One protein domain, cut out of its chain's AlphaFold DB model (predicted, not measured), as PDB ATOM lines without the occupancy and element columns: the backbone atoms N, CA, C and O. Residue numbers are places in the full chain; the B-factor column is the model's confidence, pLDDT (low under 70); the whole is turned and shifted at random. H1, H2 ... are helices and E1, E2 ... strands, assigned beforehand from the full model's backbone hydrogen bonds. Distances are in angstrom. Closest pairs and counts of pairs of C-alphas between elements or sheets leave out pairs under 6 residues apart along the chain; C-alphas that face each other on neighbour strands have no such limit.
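AT A GLANCE: This is residues 124 to 197 of the 215 residues of the protein "Nuc_N domain-containing protein" of Bacillus wiedmannii (UniProt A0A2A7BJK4). What would one see first? A small antiparallel sheet of three strands, E1, E3 and E2 in that order, is covered on one face by two short helices, H1 and H2, while a long stretch with no named element, residues 124 to 143, leads in, and its residues 126 to 131 stick out free. What is it made of? The printed part has 74 residues, with two named helices and three named strands in the order E1 H1 H2 E2 E3; the class is mixed, helices and strands, with under half of the residues, 32, in named elements. How large is it? It is compact, with a radius of gyration of the C-alphas of 12.8 A, and spans 39 by 29 by 17 A.

IN THESE COORDINATES: Where does the first element begin? After residues 124 to 143, E1 runs over residues 144 to 147, 10.6 A long, from C-alpha 144 at (2.355, -39.660, 7.276). Which helices follow? H1 holds residues 157 to 165, 11.6 A long, and H2 residues 170 to 177, 10.2 A long. Where do the last strands run? E2 holds residues 181 to 185, 13.0 A long. E3 holds residues 191 to 196, 16.3 A long, and ends with C-alpha 196 at (-6.798, -35.467, 11.578).

HOW THE PARTS SIT: How do the strands pair? E1 and E3 are antiparallel at 155 degrees, with N 192 and O 146 2.9 A apart, within hydrogen-bond range. E3 and E2, a hairpin, are antiparallel at 149 degrees, with N 184 and O 193 2.8 A apart, also within range. Where are the helices? H1 and H2 are on the same face of the sheet, at heights over the sheet of 9.7 A and 9.8 A, and both run across the strands; the closest C-alphas of H1 and E2 are those of Phe 161 and Trp 183, 6.8 A apart, and those of H2 and E2 are Met 175 and Tyr 181, 5.7 A apart. H1 and H2 are close but not clearly touching, the closest C-alphas being those of Asn 165 and Arg 173 at 6.4 A, with a shallow tilt of 17 degrees, opposite ways. Is there a named unit? E1, H1 H2 and E2 form a split strand-helix-strand unit, two strands running the same way with E3 between them, with a right-handed crossover. What of the helix backbones? In H1 every O i to N i+4 pair is within hydrogen-bond range; in H2 2 of 4 are.

THE WHOLE: How far does it reach? The two C-alphas farthest apart, those of Gly 128 and Glu 170, are 40.0 A apart. Is it continuous? The printed part has no cut, and no link is long. Where is confidence low? The mean pLDDT of the printed part is 88.2, and residues 178 to 180 are under 70.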
ATOM      1  N   LYS A 124     -16.752 -47.644   6.671       82.19
ATOM      2  CA  LYS A 124     -17.134 -48.932   6.079       82.19
ATOM      3  C   LYS A 124     -17.555 -49.888   7.197       82.19
ATOM      4  O   LYS A 124     -16.732 -50.350   7.989       82.19
ATOM      5  N   LYS A 125     -18.857 -50.163   7.289       84.31
ATOM      6  CA  LYS A 125     -19.426 -51.105   8.264       84.31
ATOM      7  C   LYS A 125     -18.905 -52.516   7.999       84.31
ATOM      8  O   LYS A 125     -18.897 -52.967   6.860       84.31
ATOM      9  N   VAL A 126     -18.527 -53.209   9.067       82.69
ATOM     10  CA  VAL A 126     -18.117 -54.617   9.029       82.69
ATOM     11  C   VAL A 126     -19.012 -55.396   9.981       82.69
ATOM     12  O   VAL A 126     -19.302 -54.933  11.086       82.69
ATOM     13  N   GLU A 127     -19.486 -56.556   9.534       84.25
ATOM     14  CA  GLU A 127     -20.328 -57.433  10.344       84.25
ATOM     15  C   GLU A 127     -19.616 -57.819  11.650       84.25
ATOM     16  O   GLU A 127     -18.411 -58.061  11.677       84.25
ATOM     17  N   GLY A 128     -20.349 -57.805  12.764       82.81
ATOM     18  CA  GLY A 128     -19.792 -58.071  14.096       82.81
ATOM     19  C   GLY A 128     -19.016 -56.907  14.731       82.81
ATOM     20  O   GLY A 128     -18.651 -56.999  15.902       82.81
ATOM     21  N   MET A 129     -18.810 -55.790  14.023       83.62
ATOM     22  CA  MET A 129     -18.115 -54.608  14.546       83.62
ATOM     23  C   MET A 129     -19.085 -53.471  14.885       83.62
ATOM     24  O   MET A 129     -19.979 -53.122  14.114       83.62
ATOM     25  N   ARG A 130     -18.884 -52.827  16.044       79.56
ATOM     26  CA  ARG A 130     -19.748 -51.731  16.525       79.56
ATOM     27  C   ARG A 130     -19.740 -50.508  15.595       79.56
ATOM     28  O   ARG A 130     -20.781 -49.867  15.431       79.56
ATOM     29  N   TYR A 131     -18.591 -50.159  15.010       83.44
ATOM     30  CA  TYR A 131     -18.437 -48.942  14.209       83.44
ATOM     31  C   TYR A 131     -18.130 -49.222  12.734       83.44
ATOM     32  O   TYR A 131     -18.910 -48.768  11.903       83.44
ATOM     33  N   GLY A 132     -17.088 -49.984  12.413       87.12
ATOM     34  CA  GLY A 132     -16.525 -50.144  11.068       87.12
ATOM     35  C   GLY A 132     -15.192 -49.405  10.901       87.12
ATOM     36  O   GLY A 132     -14.797 -48.649  11.788       87.12
ATOM     37  N   PHE A 133     -14.500 -49.630   9.786       87.12
ATOM     38  CA  PHE A 133     -13.184 -49.042   9.493       87.12
ATOM     39  C   PHE A 133     -13.309 -47.782   8.640       87.12
ATOM     40  O   PHE A 133     -14.294 -47.609   7.923       87.12
ATOM     41  N   VAL A 134     -12.316 -46.903   8.713       87.06
ATOM     42  CA  VAL A 134     -12.259 -45.676   7.913       87.06
ATOM     43  C   VAL A 134     -11.073 -45.751   6.969       87.06
ATOM     44  O   VAL A 134      -9.951 -46.008   7.390       87.06
ATOM     45  N   ASP A 135     -11.332 -45.474   5.698       87.06
ATOM     46  CA  ASP A 135     -10.321 -45.437   4.645       87.06
ATOM     47  C   ASP A 135      -9.694 -44.037   4.562       87.06
ATOM     48  O   ASP A 135      -9.969 -43.265   3.646       87.06
ATOM     49  N   PHE A 136      -8.907 -43.663   5.576       84.38
ATOM     50  CA  PHE A 136      -8.290 -42.331   5.629       84.38
ATOM     51  C   PHE A 136      -7.353 -42.078   4.445       84.38
ATOM     52  O   PHE A 136      -7.257 -40.948   3.968       84.38
ATOM     53  N   GLU A 137      -6.672 -43.117   3.958       84.69
ATOM     54  CA  GLU A 137      -5.774 -43.012   2.808       84.69
ATOM     55  C   GLU A 137      -6.544 -42.752   1.512       84.69
ATOM     56  O   GLU A 137      -6.196 -41.823   0.784       84.69
ATOM     57  N   GLY A 138      -7.631 -43.487   1.252       78.44
ATOM     58  CA  GLY A 138      -8.508 -43.236   0.106       78.44
ATOM     59  C   GLY A 138      -9.161 -41.849   0.134       78.44
ATOM     60  O   GLY A 138      -9.492 -41.300  -0.916       78.44
ATOM     61  N   LEU A 139      -9.293 -41.255   1.324       76.38
ATOM     62  CA  LEU A 139      -9.760 -39.881   1.529       76.38
ATOM     63  C   LEU A 139      -8.641 -38.830   1.449       76.38
ATOM     64  O   LEU A 139      -8.933 -37.643   1.560       76.38
ATOM     65  N   GLY A 140      -7.379 -39.241   1.290       76.94
ATOM     66  CA  GLY A 140      -6.218 -38.348   1.264       76.94
ATOM     67  C   GLY A 140      -5.950 -37.616   2.581       76.94
ATOM     68  O   GLY A 140      -5.305 -36.572   2.588       76.94
ATOM     69  N   LEU A 141      -6.440 -38.165   3.695       81.31
ATOM     70  CA  LEU A 141      -6.302 -37.602   5.041       81.31
ATOM     71  C   LEU A 141      -5.035 -38.068   5.768       81.31
ATOM     72  O   LEU A 141      -4.747 -37.602   6.867       81.31
ATOM     73  N   VAL A 142      -4.288 -39.002   5.181       87.06
ATOM     74  CA  VAL A 142      -3.041 -39.510   5.757       87.06
ATOM     75  C   VAL A 142      -1.890 -38.604   5.339       87.06
ATOM     76  O   VAL A 142      -1.521 -38.561   4.166       87.06
ATOM     77  N   VAL A 143      -1.306 -37.900   6.307       85.94
ATOM     78  CA  VAL A 143      -0.151 -37.012   6.071       85.94
ATOM     79  C   VAL A 143       1.186 -37.717   6.303       85.94
ATOM     80  O   VAL A 143       2.211 -37.286   5.783       85.94
ATOM     81  N   HIS A 144       1.181 -38.822   7.053       93.12
ATOM     82  CA  HIS A 144       2.355 -39.660   7.276       93.12
ATOM     83  C   HIS A 144       1.959 -41.108   7.579       93.12
ATOM     84  O   HIS A 144       0.893 -41.359   8.145       93.12
ATOM     85  N   LYS A 145       2.834 -42.054   7.232       96.00
ATOM     86  CA  LYS A 145       2.708 -43.476   7.567       96.00
ATOM     87  C   LYS A 145       4.007 -43.980   8.170       96.00
ATOM     88  O   LYS A 145       5.071 -43.645   7.662       96.00
ATOM     89  N   ASP A 146       3.905 -44.815   9.193       96.88
ATOM     90  CA  ASP A 146       5.054 -45.537   9.742       96.88
ATOM     91  C   ASP A 146       4.610 -46.917  10.249       96.88
ATOM     92  O   ASP A 146       3.413 -47.203  10.369       96.88
ATOM     93  N   GLU A 147       5.577 -47.781  10.531       97.38
ATOM     94  CA  GLU A 147       5.348 -49.122  11.062       97.38
ATOM     95  C   GLU A 147       5.769 -49.182  12.534       97.38
ATOM     96  O   GLU A 147       6.929 -48.962  12.888       97.38
ATOM     97  N   LEU A 148       4.815 -49.494  13.412       97.44
ATOM     98  CA  LEU A 148       5.073 -49.670  14.833       97.44
ATOM     99  C   LEU A 148       5.689 -51.057  15.077       97.44
ATOM    100  O   LEU A 148       5.081 -52.070  14.709       97.44
ATOM    101  N   PRO A 149       6.853 -51.156  15.740       97.44
ATOM    102  CA  PRO A 149       7.486 -52.438  16.006       97.44
ATOM    103  C   PRO A 149       6.675 -53.264  17.016       97.44
ATOM    104  O   PRO A 149       5.974 -52.738  17.885       97.44
ATOM    105  N   LYS A 150       6.752 -54.593  16.881       97.25
ATOM    106  CA  LYS A 150       5.894 -55.554  17.604       97.25
ATOM    107  C   LYS A 150       5.975 -55.454  19.124       97.25
ATOM    108  O   LYS A 150       4.982 -55.689  19.805       97.25
ATOM    109  N   ASP A 151       7.137 -55.111  19.663       97.19
ATOM    110  CA  ASP A 151       7.361 -54.919  21.097       97.19
ATOM    111  C   ASP A 151       6.605 -53.706  21.666       97.19
ATOM    112  O   ASP A 151       6.331 -53.654  22.870       97.19
ATOM    113  N   LEU A 152       6.197 -52.769  20.804       97.06
ATOM    114  CA  LEU A 152       5.389 -51.610  21.171       97.06
ATOM    115  C   LEU A 152       3.882 -51.823  20.984       97.06
ATOM    116  O   LEU A 152       3.102 -51.039  21.521       97.06
ATOM    117  N   TRP A 153       3.431 -52.880  20.299       96.88
ATOM    118  CA  TRP A 153       2.013 -53.066  19.939       96.88
ATOM    119  C   TRP A 153       1.055 -53.042  21.131       96.88
ATOM    120  O   TRP A 153      -0.047 -52.507  21.022       96.88
ATOM    121  N   LEU A 154       1.478 -53.576  22.278       96.31
ATOM    122  CA  LEU A 154       0.657 -53.645  23.492       96.31
ATOM    123  C   LEU A 154       1.012 -52.576  24.536       96.31
ATOM    124  O   LEU A 154       0.532 -52.626  25.667       96.31
ATOM    125  N   LYS A 155       1.859 -51.605  24.178       95.75
ATOM    126  CA  LYS A 155       2.160 -50.448  25.027       95.75
ATOM    127  C   LYS A 155       1.009 -49.439  25.020       95.75
ATOM    128  O   LYS A 155       0.078 -49.521  24.213       95.75
ATOM    129  N   ARG A 156       1.065 -48.478  25.943       93.69
ATOM    130  CA  ARG A 156       0.110 -47.360  26.007       93.69
ATOM    131  C   ARG A 156       0.299 -46.430  24.810       93.69
ATOM    132  O   ARG A 156       1.414 -46.310  24.311       93.69
ATOM    133  N   ASP A 157      -0.769 -45.734  24.414       93.44
ATOM    134  CA  ASP A 157      -0.737 -44.786  23.289       93.44
ATOM    135  C   ASP A 157       0.393 -43.764  23.434       93.44
ATOM    136  O   ASP A 157       1.096 -43.516  22.468       93.44
ATOM    137  N   VAL A 158       0.642 -43.255  24.646       92.31
ATOM    138  CA  VAL A 158       1.738 -42.305  24.909       92.31
ATOM    139  C   VAL A 158       3.091 -42.867  24.467       92.31
ATOM    140  O   VAL A 158       3.802 -42.223  23.712       92.31
ATOM    141  N   GLU A 159       3.427 -44.096  24.866       95.88
ATOM    142  CA  GLU A 159       4.721 -44.708  24.531       95.88
ATOM    143  C   GLU A 159       4.848 -44.993  23.028       95.88
ATOM    144  O   GLU A 159       5.914 -44.812  22.443       95.88
ATOM    145  N   GLN A 160       3.755 -45.420  22.394       96.94
ATOM    146  CA  GLN A 160       3.725 -45.669  20.953       96.94
ATOM    147  C   GLN A 160       3.852 -44.364  20.161       96.94
ATOM    148  O   GLN A 160       4.619 -44.293  19.204       96.94
ATOM    149  N   PHE A 161       3.115 -43.329  20.561       95.56
ATOM    150  CA  PHE A 161       3.072 -42.047  19.867       95.56
ATOM    151  C   PHE A 161       4.375 -41.282  20.062       95.56
ATOM    152  O   PHE A 161       4.868 -40.722  19.094       95.56
ATOM    153  N   ASP A 162       4.986 -41.320  21.247       96.38
ATOM    154  CA  ASP A 162       6.310 -40.731  21.478       96.38
ATOM    155  C   ASP A 162       7.369 -41.380  20.575       96.38
ATOM    156  O   ASP A 162       8.181 -40.682  19.962       96.38
ATOM    157  N   TRP A 163       7.341 -42.712  20.438       97.56
ATOM    158  CA  TRP A 163       8.252 -43.428  19.542       97.56
ATOM    159  C   TRP A 163       8.082 -42.994  18.079       97.56
ATOM    160  O   TRP A 163       9.073 -42.728  17.399       97.56
ATOM    161  N   LEU A 164       6.836 -42.873  17.615       97.69
ATOM    162  CA  LEU A 164       6.514 -42.445  16.253       97.69
ATOM    163  C   LEU A 164       6.858 -40.962  16.015       97.69
ATOM    164  O   LEU A 164       7.473 -40.613  15.011       97.69
ATOM    165  N   ASN A 165       6.525 -40.080  16.960       94.81
ATOM    166  CA  ASN A 165       6.733 -38.633  16.853       94.81
ATOM    167  C   ASN A 165       8.214 -38.258  16.728       94.81
ATOM    168  O   ASN A 165       8.553 -37.328  16.000       94.81
ATOM    169  N   ASN A 166       9.107 -39.002  17.385       95.44
ATOM    170  CA  ASN A 166      10.555 -38.789  17.305       95.44
ATOM    171  C   ASN A 166      11.154 -39.091  15.921       95.44
ATOM    172  O   ASN A 166      12.320 -38.783  15.676       95.44
ATOM    173  N   ARG A 167      10.377 -39.708  15.026       93.44
ATOM    174  CA  ARG A 167      10.783 -40.081  13.664       93.44
ATOM    175  C   ARG A 167      10.151 -39.186  12.598       93.44
ATOM    176  O   ARG A 167      10.468 -39.333  11.419       93.44
ATOM    177  N   LEU A 168       9.274 -38.266  13.001       91.62
ATOM    178  CA  LEU A 168       8.602 -37.360  12.084       91.62
ATOM    179  C   LEU A 168       9.552 -36.263  11.578       91.62
ATOM    180  O   LEU A 168      10.357 -35.736  12.353       91.62
ATOM    181  N   PRO A 169       9.416 -35.855  10.304       90.00
ATOM    182  CA  PRO A 169       9.919 -34.570   9.832       90.00
ATOM    183  C   PRO A 169       9.365 -33.409  10.675       90.00
ATOM    184  O   PRO A 169       8.243 -33.489  11.173       90.00
ATOM    185  N   GLU A 170      10.134 -32.330  10.832       84.44
ATOM    186  CA  GLU A 170       9.789 -31.201  11.718       84.44
ATOM    187  C   GLU A 170       8.441 -30.548  11.368       84.44
ATOM    188  O   GLU A 170       7.627 -30.271  12.248       84.44
ATOM    189  N   ASP A 171       8.181 -30.347  10.076       78.44
ATOM    190  CA  ASP A 171       6.937 -29.785   9.549       78.44
ATOM    191  C   ASP A 171       5.719 -30.658   9.879       78.44
ATOM    192  O   ASP A 171       4.669 -30.139  10.259       78.44
ATOM    193  N   ILE A 172       5.877 -31.982   9.831       80.88
ATOM    194  CA  ILE A 172       4.829 -32.936  10.208       80.88
ATOM    195  C   ILE A 172       4.695 -33.045  11.732       80.88
ATOM    196  O   ILE A 172       3.582 -33.125  12.255       80.88
ATOM    197  N   ARG A 173       5.805 -33.004  12.479       84.06
ATOM    198  CA  ARG A 173       5.789 -33.053  13.949       84.06
ATOM    199  C   ARG A 173       5.009 -31.877  14.536       84.06
ATOM    200  O   ARG A 173       4.220 -32.074  15.463       84.06
ATOM    201  N   ALA A 174       5.126 -30.690  13.940       72.44
ATOM    202  CA  ALA A 174       4.353 -29.510  14.328       72.44
ATOM    203  C   ALA A 174       2.825 -29.738  14.279       72.44
ATOM    204  O   ALA A 174       2.094 -29.176  15.099       72.44
ATOM    205  N   MET A 175       2.336 -30.594  13.372       74.56
ATOM    206  CA  MET A 175       0.913 -30.951  13.234       74.56
ATOM    207  C   MET A 175       0.414 -31.856  14.373       74.56
ATOM    208  O   MET A 175      -0.764 -31.834  14.731       74.56
ATOM    209  N   VAL A 176       1.308 -32.637  14.980       78.38
ATOM    210  CA  VAL A 176       1.000 -33.420  16.186       78.38
ATOM    211  C   VAL A 176       1.087 -32.533  17.426       78.38
ATOM    212  O   VAL A 176       0.196 -32.543  18.272       78.38
ATOM    213  N   GLU A 177       2.121 -31.696  17.519       75.62
ATOM    214  CA  GLU A 177       2.347 -30.795  18.657       75.62
ATOM    215  C   GLU A 177       1.287 -29.695  18.793       75.62
ATOM    216  O   GLU A 177       1.079 -29.157  19.888       75.62
ATOM    217  N   ASN A 178       0.635 -29.319  17.692       64.56
ATOM    218  CA  ASN A 178      -0.507 -28.413  17.707       64.56
ATOM    219  C   ASN A 178      -1.845 -29.144  17.954       64.56
ATOM    220  O   ASN A 178      -2.864 -28.484  18.125       64.56
ATOM    221  N   GLY A 179      -1.850 -30.477  18.041       65.06
ATOM    222  CA  GLY A 179      -3.027 -31.286  18.357       65.06
ATOM    223  C   GLY A 179      -4.042 -31.436  17.220       65.06
ATOM    224  O   GLY A 179      -5.146 -31.917  17.471       65.06
ATOM    225  N   SER A 180      -3.702 -31.032  15.993       64.81
ATOM    226  CA  SER A 180      -4.586 -31.196  14.828       64.81
ATOM    227  C   SER A 180      -4.577 -32.630  14.283       64.81
ATOM    228  O   SER A 180      -5.602 -33.099  13.784       64.81
ATOM    229  N   TYR A 181      -3.466 -33.357  14.451       83.12
ATOM    230  CA  TYR A 181      -3.304 -34.738  13.993       83.12
ATOM    231  C   TYR A 181      -2.981 -35.698  15.139       83.12
ATOM    232  O   TYR A 181      -2.352 -35.340  16.134       83.12
ATOM    233  N   THR A 182      -3.409 -36.948  14.980       90.12
ATOM    234  CA  THR A 182      -3.118 -38.050  15.900       90.12
ATOM    235  C   THR A 182      -2.823 -39.320  15.119       90.12
ATOM    236  O   THR A 182      -3.256 -39.491  13.978       90.12
ATOM    237  N   TRP A 183      -2.098 -40.235  15.750       94.62
ATOM    238  CA  TRP A 183      -1.853 -41.549  15.181       94.62
ATOM    239  C   TRP A 183      -3.111 -42.415  15.259       94.62
ATOM    240  O   TRP A 183      -3.722 -42.572  16.317       94.62
ATOM    241  N   HIS A 184      -3.486 -42.974  14.116       94.38
ATOM    242  CA  HIS A 184      -4.521 -43.976  13.935       94.38
ATOM    243  C   HIS A 184      -3.870 -45.359  13.861       94.38
ATOM    244  O   HIS A 184      -3.078 -45.637  12.958       94.38
ATOM    245  N   HIS A 185      -4.233 -46.238  14.798       95.56
ATOM    246  CA  HIS A 185      -3.956 -47.670  14.695       95.56
ATOM    247  C   HIS A 185      -4.879 -48.277  13.645       95.56
ATOM    248  O   HIS A 185      -6.066 -48.470  13.921       95.56
ATOM    249  N   THR A 186      -4.351 -48.611  12.472       94.44
ATOM    250  CA  THR A 186      -5.159 -49.184  11.385       94.44
ATOM    251  C   THR A 186      -5.616 -50.614  11.695       94.44
ATOM    252  O   THR A 186      -5.208 -51.236  12.681       94.44
ATOM    253  N   GLU A 187      -6.476 -51.171  10.849       92.50
ATOM    254  CA  GLU A 187      -6.824 -52.590  10.845       92.50
ATOM    255  C   GLU A 187      -5.651 -53.510  10.480       92.50
ATOM    256  O   GLU A 187      -5.676 -54.693  10.831       92.50
ATOM    257  N   VAL A 188      -4.625 -52.976   9.814       95.06
ATOM    258  CA  VAL A 188      -3.438 -53.716   9.385       95.06
ATOM    259  C   VAL A 188      -2.422 -53.746  10.537       95.06
ATOM    260  O   VAL A 188      -2.043 -52.693  11.051       95.06
ATOM    261  N   PRO A 189      -1.964 -54.932  10.987       97.12
ATOM    262  CA  PRO A 189      -1.025 -55.029  12.099       97.12
ATOM    263  C   PRO A 189       0.261 -54.234  11.894       97.12
ATOM    264  O   PRO A 189       0.960 -54.429  10.905       97.12
ATOM    265  N   GLY A 190       0.580 -53.371  12.862       95.81
ATOM    266  CA  GLY A 190       1.773 -52.526  12.849       95.81
ATOM    267  C   GLY A 190       1.656 -51.262  11.998       95.81
ATOM    268  O   GLY A 190       2.413 -50.330  12.246       95.81
ATOM    269  N   GLU A 191       0.712 -51.163  11.057       97.88
ATOM    270  CA  GLU A 191       0.566 -49.956  10.238       97.88
ATOM    271  C   GLU A 191      -0.095 -48.829  11.044       97.88
ATOM    272  O   GLU A 191      -1.221 -48.958  11.546       97.88
ATOM    273  N   MET A 192       0.616 -47.703  11.117       97.44
ATOM    274  CA  MET A 192       0.192 -46.476  11.774       97.44
ATOM    275  C   MET A 192       0.024 -45.371  10.739       97.44
ATOM    276  O   MET A 192       0.895 -45.145   9.898       97.44
ATOM    277  N   GLN A 193      -1.089 -44.649  10.821       95.81
ATOM    278  CA  GLN A 193      -1.380 -43.525   9.935       95.81
ATOM    279  C   GLN A 193      -1.551 -42.253  10.755       95.81
ATOM    280  O   GLN A 193      -2.305 -42.245  11.725       95.81
ATOM    281  N   LEU A 194      -0.881 -41.171  10.373       92.75
ATOM    282  CA  LEU A 194      -1.099 -39.866  10.980       92.75
ATOM    283  C   LEU A 194      -2.255 -39.167  10.256       92.75
ATOM    284  O   LEU A 194      -2.155 -38.883   9.061       92.75
ATOM    285  N   VAL A 195      -3.354 -38.929  10.976       86.81
ATOM    286  CA  VAL A 195      -4.632 -38.441  10.426       86.81
ATOM    287  C   VAL A 195      -5.220 -37.325  11.298       86.81
ATOM    288  O   VAL A 195      -4.845 -37.220  12.472       86.81
ATOM    289  N   PRO A 196      -6.145 -36.494  10.780       77.62
ATOM    290  CA  PRO A 196      -6.798 -35.467  11.578       77.62
ATOM    291  C   PRO A 196      -7.525 -36.056  12.784       77.62
ATOM    292  O   PRO A 196      -8.106 -37.145  12.733       77.62
ATOM    293  N   TYR A 197      -7.546 -35.309  13.881       71.81
ATOM    294  CA  TYR A 197      -8.239 -35.738  15.084       71.81
ATOM    295  C   TYR A 197      -9.767 -35.789  14.879       71.81
ATOM    296  O   TYR A 197     -10.399 -34.798  14.512       71.81
TER     297      TYR A 197